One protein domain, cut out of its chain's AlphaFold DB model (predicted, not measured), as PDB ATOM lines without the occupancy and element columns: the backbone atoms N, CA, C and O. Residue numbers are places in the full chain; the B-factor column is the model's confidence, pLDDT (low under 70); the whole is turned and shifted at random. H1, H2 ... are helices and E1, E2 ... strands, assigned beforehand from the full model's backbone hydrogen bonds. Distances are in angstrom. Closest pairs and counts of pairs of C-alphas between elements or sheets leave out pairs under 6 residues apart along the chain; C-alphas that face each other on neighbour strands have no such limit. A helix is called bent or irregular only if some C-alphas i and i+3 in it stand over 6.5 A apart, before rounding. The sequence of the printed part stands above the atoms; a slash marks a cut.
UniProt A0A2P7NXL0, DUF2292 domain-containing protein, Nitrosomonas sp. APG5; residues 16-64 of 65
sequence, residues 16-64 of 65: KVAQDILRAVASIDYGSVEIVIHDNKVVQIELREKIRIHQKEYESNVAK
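This is residues 16 to 64 of the 65 residues of the protein "DUF2292 domain-containing protein" of Nitrosomonas sp. APG5 (UniProt A0A2P7NXL0). A long two-stranded hairpin, E1 and E2, has the helix H1 packed over one of its faces, and beyond the far end of E2 an arm sticks out, residues 53 to 64, with the small helix H2 in it. The hairpin and H1 make a slender body with the other face of the hairpin bare, and the free arm adds much of the length of the whole. The printed part has 49 residues, with two named helices and two named strands in the order H1, E1, E2, H2 along the chain; the sheet has the order E1 - E2 and is antiparallel, and the class is mixed, helices and strands. The whole is extended, with a radius of gyration of the C-alphas of 17.1 A, and its C-alphas span 55 by 19 by 10 A.

The sheet is made of E1, residues 31 to 38, 23.6 A from first to last C-alpha, and E2, residues 41 to 49, 24.2 A long in the same measure. E1 begins with C-alpha 31 at (156.628, 137.023, 110.868), and E2 ends with C-alpha 49 at (153.911, 133.454, 110.312). Before the strands comes H1, residues 16 to 26, the longest helix by residues, 15.0 A from first to last C-alpha. It begins at Lys 16, whose C-alpha is at (139.348, 146.418, 99.266). After the strands comes H2, residues 55 to 62, 11.3 A from first to last C-alpha, which ends with C-alpha 62 at (165.646, 116.460, 125.878). Neither helix is bent.

E1 and E2 are antiparallel neighbours and form a hairpin, with an angle of 165 degrees between their directions. C-alphas 31 and 49 face each other at 4.5 A, and C-alphas 38 and 41 face each other at 5.4 A. Backbone N 34 and O 46 are within hydrogen-bond range at 2.9 A, and so are N 46 and O 34 at 2.8 A. Nearer the turn, N 38 and O 41 are within range at 3.0 A. H1 has 4 pairs of C-alphas within 8 A of E2; the closest C-alphas are those of Ala 24 and Leu 47, 6.7 A apart. H1 has 2 such pairs with E1, and the closest C-alphas are those of Val 25 and Val 33, 6.5 A apart. From centre to centre, H1 is 9.8 A from E2 and 11.3 A from E1. H2 is apart from H1 and apart from E1. In H1 every O i to N i+4 pair is within hydrogen-bond range, while in H2 3 of 4 are.

The outline of the printed part is a rod, and the two C-alphas farthest apart are those of Asp 39, between E1 and E2, and Lys 64, 56.3 A from each other. Residues 53 to 64, of which 55 to 62 belong to H2, stand free. The body without them has 37 residues, spans 36 by 16 by 7 A and has a radius of gyration of 10.7 A. The links from H1 to E1, from E1 to E2 and from E2 to H2 are tight, with 4, 2 and 5 residues between the elements. The printed part runs from residue 16 to residue 64 without a cut, in a full chain of 65 residues. The mean pLDDT of the printed part is 85.9; residues 55 to 64 are under 70, and the mean over H2 is 60, whereas E1 has a mean of 96 and H1 and E2 have means of 94.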
ATOM      1  N   LYS A  16     139.280 147.827  98.873       87.94
ATOM      2  CA  LYS A  16     139.348 146.418  99.266       87.94
ATOM      3  C   LYS A  16     140.783 145.896  99.442       87.94
ATOM      4  O   LYS A  16     141.057 145.233 100.428       87.94
ATOM      5  N   VAL A  17     141.696 146.213  98.525       91.88
ATOM      6  CA  VAL A  17     143.108 145.798  98.597       91.88
ATOM      7  C   VAL A  17     143.789 146.429  99.808       91.88
ATOM      8  O   VAL A  17     144.479 145.739 100.548       91.88
ATOM      9  N   ALA A  18     143.549 147.718 100.055       91.50
ATOM     10  CA  ALA A  18     144.080 148.388 101.238       91.50
ATOM     11  C   ALA A  18     143.569 147.733 102.535       91.50
ATOM     12  O   ALA A  18     144.348 147.476 103.448       91.50
ATOM     13  N   GLN A  19     142.278 147.396 102.598       95.19
ATOM     14  CA  GLN A  19     141.693 146.675 103.732       95.19
ATOM     15  C   GLN A  19     142.253 145.256 103.891       95.19
ATOM     16  O   GLN A  19     142.472 144.821 105.021       95.19
ATOM     17  N   ASP A  20     142.494 144.543 102.790       94.62
ATOM     18  CA  ASP A  20     143.066 143.194 102.810       94.62
ATOM     19  C   ASP A  20     144.523 143.233 103.326       94.62
ATOM     20  O   ASP A  20     144.889 142.419 104.175       94.62
ATOM     21  N   ILE A  21     145.318 144.237 102.927       94.88
ATOM     22  CA  ILE A  21     146.671 144.476 103.464       94.88
ATOM     23  C   ILE A  21     146.615 144.787 104.962       94.88
ATOM     24  O   ILE A  21     147.329 144.167 105.749       94.88
ATOM     25  N   LEU A  22     145.755 145.725 105.372       96.19
ATOM     26  CA  LEU A  22     145.609 146.096 106.782       96.19
ATOM     27  C   LEU A  22     145.200 144.894 107.639       96.19
ATOM     28  O   LEU A  22     145.712 144.730 108.744       96.19
ATOM     29  N   ARG A  23     144.325 144.028 107.121       95.88
ATOM     30  CA  ARG A  23     143.912 142.801 107.805       95.88
ATOM     31  C   ARG A  23     145.065 141.816 107.959       95.88
ATOM     32  O   ARG A  23     145.228 141.286 109.049       95.88
ATOM     33  N   ALA A  24     145.852 141.597 106.906       95.50
ATOM     34  CA  ALA A  24     147.009 140.703 106.950       95.50
ATOM     35  C   ALA A  24     148.072 141.187 107.950       95.50
ATOM     36  O   ALA A  24     148.645 140.389 108.685       95.50
ATOM     37  N   VAL A  25     148.306 142.501 108.016       95.94
ATOM     38  CA  VAL A  25     149.221 143.100 109.002       95.94
ATOM     39  C   VAL A  25     148.665 142.980 110.421       95.94
ATOM     40  O   VAL A  25     149.413 142.685 111.344       95.94
ATOM     41  N   ALA A  26     147.361 143.187 110.609       96.38
ATOM     42  CA  ALA A  26     146.734 143.086 111.924       96.38
ATOM     43  C   ALA A  26     146.626 141.642 112.444       96.38
ATOM     44  O   ALA A  26     146.435 141.454 113.641       96.38
ATOM     45  N   SER A  27     146.709 140.634 111.570       94.56
ATOM     46  CA  SER A  27     146.537 139.227 111.944       94.56
ATOM     47  C   SER A  27     147.825 138.510 112.339       94.56
ATOM     48  O   SER A  27     147.749 137.344 112.701       94.56
ATOM     49  N   ILE A  28     148.996 139.146 112.221       91.44
ATOM     50  CA  ILE A  28     150.283 138.487 112.462       91.44
ATOM     51  C   ILE A  28     150.966 138.993 113.727       91.44
ATOM     52  O   ILE A  28     151.295 140.171 113.845       91.44
ATOM     53  N   ASP A  29     151.254 138.067 114.638       91.62
ATOM     54  CA  ASP A  29     151.987 138.370 115.871       91.62
ATOM     55  C   ASP A  29     153.505 138.421 115.635       91.62
ATOM     56  O   ASP A  29     154.204 139.316 116.112       91.62
ATOM     57  N   TYR A  30     154.044 137.461 114.874       91.50
ATOM     58  CA  TYR A  30     155.456 137.418 114.493       91.50
ATOM     59  C   TYR A  30     155.610 136.815 113.097       91.50
ATOM     60  O   TYR A  30     155.079 135.747 112.805       91.50
ATOM     61  N   GLY A  31     156.355 137.493 112.224       93.69
ATOM     62  CA  GLY A  31     156.628 137.023 110.868       93.69
ATOM     63  C   GLY A  31     156.700 138.153 109.847       93.69
ATOM     64  O   GLY A  31     157.304 139.187 110.130       93.69
ATOM     65  N   SER A  32     156.165 137.943 108.646       96.25
ATOM     66  CA  SER A  32     156.192 138.935 107.565       96.25
ATOM     67  C   SER A  32     154.949 138.893 106.681       96.25
ATOM     68  O   SER A  32     154.429 137.818 106.396       96.25
ATOM     69  N   VAL A  33     154.544 140.062 106.184       97.12
ATOM     70  CA  VAL A  33     153.591 140.221 105.078       97.12
ATOM     71  C   VAL A  33     154.384 140.588 103.824       97.12
ATOM     72  O   VAL A  33     155.189 141.518 103.867       97.12
ATOM     73  N   GLU A  34     154.165 139.881 102.719       97.38
ATOM     74  CA  GLU A  34     154.797 140.146 101.421       97.38
ATOM     75  C   GLU A  34     153.724 140.521 100.389       97.38
ATOM     76  O   GLU A  34     152.693 139.858 100.282       97.38
ATOM     77  N   ILE A  35     153.939 141.612  99.647       96.44
ATOM     78  CA  ILE A  35     152.987 142.131  98.655       96.44
ATOM     79  C   ILE A  35     153.663 142.114  97.287       96.44
ATOM     80  O   ILE A  35     154.721 142.721  97.115       96.44
ATOM     81  N   VAL A  36     153.030 141.469  96.306       96.12
ATOM     82  CA  VAL A  36     153.523 141.419  94.922       96.12
ATOM     83  C   VAL A  36     152.677 142.331  94.046       96.12
ATOM     84  O   VAL A  36     151.443 142.252  94.046       96.12
ATOM     85  N   ILE A  37     153.352 143.194  93.289       94.56
ATOM     86  CA  ILE A  37     152.734 144.187  92.410       94.56
ATOM     87  C   ILE A  37     153.214 143.946  90.982       94.56
ATOM     88  O   ILE A  37     154.410 144.035  90.719       94.56
ATOM     89  N   HIS A  38     152.282 143.716  90.061       93.06
ATOM     90  CA  HIS A  38     152.529 143.704  88.615       93.06
ATOM     91  C   HIS A  38     151.611 144.732  87.948       93.06
ATOM     92  O   HIS A  38     150.456 144.872  88.346       93.06
ATOM     93  N   ASP A  39     152.117 145.479  86.964       91.12
ATOM     94  CA  ASP A  39     151.346 146.485  86.212       91.12
ATOM     95  C   ASP A  39     150.572 147.483  87.096       91.12
ATOM     96  O   ASP A  39     149.409 147.802  86.842       91.12
ATOM     97  N   ASN A  40     151.213 147.963  88.171       86.06
ATOM     98  CA  ASN A  40     150.615 148.860  89.171       86.06
ATOM     99  C   ASN A  40     149.354 148.283  89.860       86.06
ATOM    100  O   ASN A  40     148.482 149.016  90.328       86.06
ATOM    101  N   LYS A  41     149.232 146.953  89.916       88.19
ATOM    102  CA  LYS A  41     148.148 146.241  90.598       88.19
ATOM    103  C   LYS A  41     148.731 145.244  91.584       88.19
ATOM    104  O   LYS A  41     149.644 144.491  91.258       88.19
ATOM    105  N   VAL A  42     148.174 145.222  92.790       93.00
ATOM    106  CA  VAL A  42     148.468 144.164  93.758       93.00
ATOM    107  C   VAL A  42     147.885 142.865  93.215       93.00
ATOM    108  O   VAL A  42     146.674 142.769  93.011       93.00
ATOM    109  N   VAL A  43     148.750 141.890  92.962       94.25
ATOM    110  CA  VAL A  43     148.369 140.572  92.434       94.25
ATOM    111  C   VAL A  43     148.439 139.483  93.499       94.25
ATOM    112  O   VAL A  43     147.776 138.460  93.359       94.25
ATOM    113  N   GLN A  44     149.198 139.706  94.576       95.81
ATOM    114  CA  GLN A  44     149.333 138.759  95.679       95.81
ATOM    115  C   GLN A  44     149.623 139.480  96.997       95.81
ATOM    116  O   GLN A  44     150.345 140.479  97.030       95.81
ATOM    117  N   ILE A  45     149.072 138.929  98.078       95.75
ATOM    118  CA  ILE A  45     149.400 139.255  99.467       95.75
ATOM    119  C   ILE A  45     149.670 137.916 100.156       95.75
ATOM    120  O   ILE A  45     148.791 137.055 100.184       95.75
ATOM    121  N   GLU A  46     150.877 137.723 100.676       97.25
ATOM    122  CA  GLU A  46     151.292 136.504 101.370       97.25
ATOM    123  C   GLU A  46     151.597 136.806 102.838       97.25
ATOM    124  O   GLU A  46     152.280 137.781 103.154       97.25
ATOM    125  N   LEU A  47     151.100 135.950 103.733       95.75
ATOM    126  CA  LEU A  47     151.378 136.004 105.161       95.75
ATOM    127  C   LEU A  47     152.312 134.858 105.537       95.75
ATOM    128  O   LEU A  47     151.984 133.692 105.325       95.75
ATOM    129  N   ARG A  48     153.463 135.184 106.122       95.81
ATOM    130  CA  ARG A  48     154.420 134.199 106.633       95.81
ATOM    131  C   ARG A  48     154.559 134.353 108.131       95.81
ATOM    132  O   ARG A  48     155.358 135.164 108.599       95.81
ATOM    133  N   GLU A  49     153.800 133.555 108.863       93.81
ATOM    134  CA  GLU A  49     153.911 133.454 110.312       93.81
ATOM    135  C   GLU A  49     155.231 132.790 110.706       93.81
ATOM    136  O   GLU A  49     155.748 131.893 110.034       93.81
ATOM    137  N   LYS A  50     155.803 133.255 111.808       91.31
ATOM    138  CA  LYS A  50     157.001 132.696 112.415       91.31
ATOM    139  C   LYS A  50     156.696 132.443 113.880       91.31
ATOM    140  O   LYS A  50     156.053 133.251 114.539       91.31
ATOM    141  N   ILE A  51     157.229 131.354 114.413       86.25
ATOM    142  CA  ILE A  51     157.219 131.099 115.852       86.25
ATOM    143  C   ILE A  51     158.597 131.417 116.419       86.25
ATOM    144  O   ILE A  51     159.627 131.060 115.838       86.25
ATOM    145  N   ARG A  52     158.633 132.119 117.552       79.94
ATOM    146  CA  ARG A  52     159.868 132.276 118.318       79.94
ATOM    147  C   ARG A  52     159.985 131.080 119.241       79.94
ATOM    148  O   ARG A  52     159.205 130.955 120.175       79.94
ATOM    149  N   ILE A  53     160.968 130.228 118.990       82.88
ATOM    150  CA  ILE A  53     161.200 129.070 119.844       82.88
ATOM    151  C   ILE A  53     162.319 129.410 120.822       82.88
ATOM    152  O   ILE A  53     163.442 129.726 120.422       82.88
ATOM    153  N   HIS A  54     161.992 129.439 122.113       80.94
ATOM    154  CA  HIS A  54     162.956 129.750 123.159       80.94
ATOM    155  C   HIS A  54     163.814 128.514 123.448       80.94
ATOM    156  O   HIS A  54     163.302 127.446 123.763       80.94
ATOM    157  N   GLN A  55     165.140 128.662 123.395       64.75
ATOM    158  CA  GLN A  55     166.091 127.553 123.565       64.75
ATOM    159  C   GLN A  55     165.908 126.763 124.880       64.75
ATOM    160  O   GLN A  55     166.119 125.554 124.909       64.75
ATOM    161  N   LYS A  56     165.414 127.409 125.948       59.31
ATOM    162  CA  LYS A  56     165.111 126.750 127.231       59.31
ATOM    163  C   LYS A  56     164.020 125.672 127.146       59.31
ATOM    164  O   LYS A  56     164.045 124.734 127.938       59.31
ATOM    165  N   GLU A  57     163.078 125.778 126.213       58.72
ATOM    166  CA  GLU A  57     161.999 124.790 126.055       58.72
ATOM    167  C   GLU A  57     162.478 123.525 125.332       58.72
ATOM    168  O   GLU A  57     161.969 122.435 125.589       58.72
ATOM    169  N   TYR A  58     163.516 123.640 124.499       59.12
ATOM    170  CA  TYR A  58     164.146 122.491 123.852       59.12
ATOM    171  C   TYR A  58     164.981 121.656 124.829       59.12
ATOM    172  O   TYR A  58     164.834 120.437 124.871       59.12
ATOM    173  N   GLU A  59     165.811 122.290 125.660       58.00
ATOM    174  CA  GLU A  59     166.694 121.575 126.598       58.00
ATOM    175  C   GLU A  59     165.913 120.870 127.724       58.00
ATOM    176  O   GLU A  59     166.286 119.782 128.163       58.00
ATOM    177  N   SER A  60     164.772 121.435 128.135       58.03
ATOM    178  CA  SER A  60     163.909 120.879 129.191       58.03
ATOM    179  C   SER A  60     163.216 119.564 128.803       58.03
ATOM    180  O   SER A  60     162.870 118.775 129.684       58.03
ATOM    181  N   ASN A  61     163.008 119.334 127.503       58.16
ATOM    182  CA  ASN A  61     162.342 118.138 126.977       58.16
ATOM    183  C   ASN A  61     163.336 117.050 126.546       58.16
ATOM    184  O   ASN A  61     162.993 115.874 126.590       58.16
ATOM    185  N   VAL A  62     164.571 117.420 126.193       60.62
ATOM    186  CA  VAL A  62     165.646 116.460 125.878       60.62
ATOM    187  C   VAL A  62     166.257 115.866 127.151       60.62
ATOM    188  O   VAL A  62     166.582 114.687 127.177       60.62
ATOM    189  N   ALA A  63     166.348 116.631 128.243       57.97
ATOM    190  CA  ALA A  63     166.908 116.152 129.512       57.97
ATOM    191  C   ALA A  63     165.976 115.220 130.325       57.97
ATOM    192  O   ALA A  63     166.313 114.844 131.447       57.97
ATOM    193  N   LYS A  64     164.790 114.882 129.798       57.75
ATOM    194  CA  LYS A  64     163.788 114.013 130.443       57.75
ATOM    195  C   LYS A  64     163.482 112.726 129.655       57.75
ATOM    196  O   LYS A  64     162.529 112.036 130.013       57.75
TER     197      LYS A  64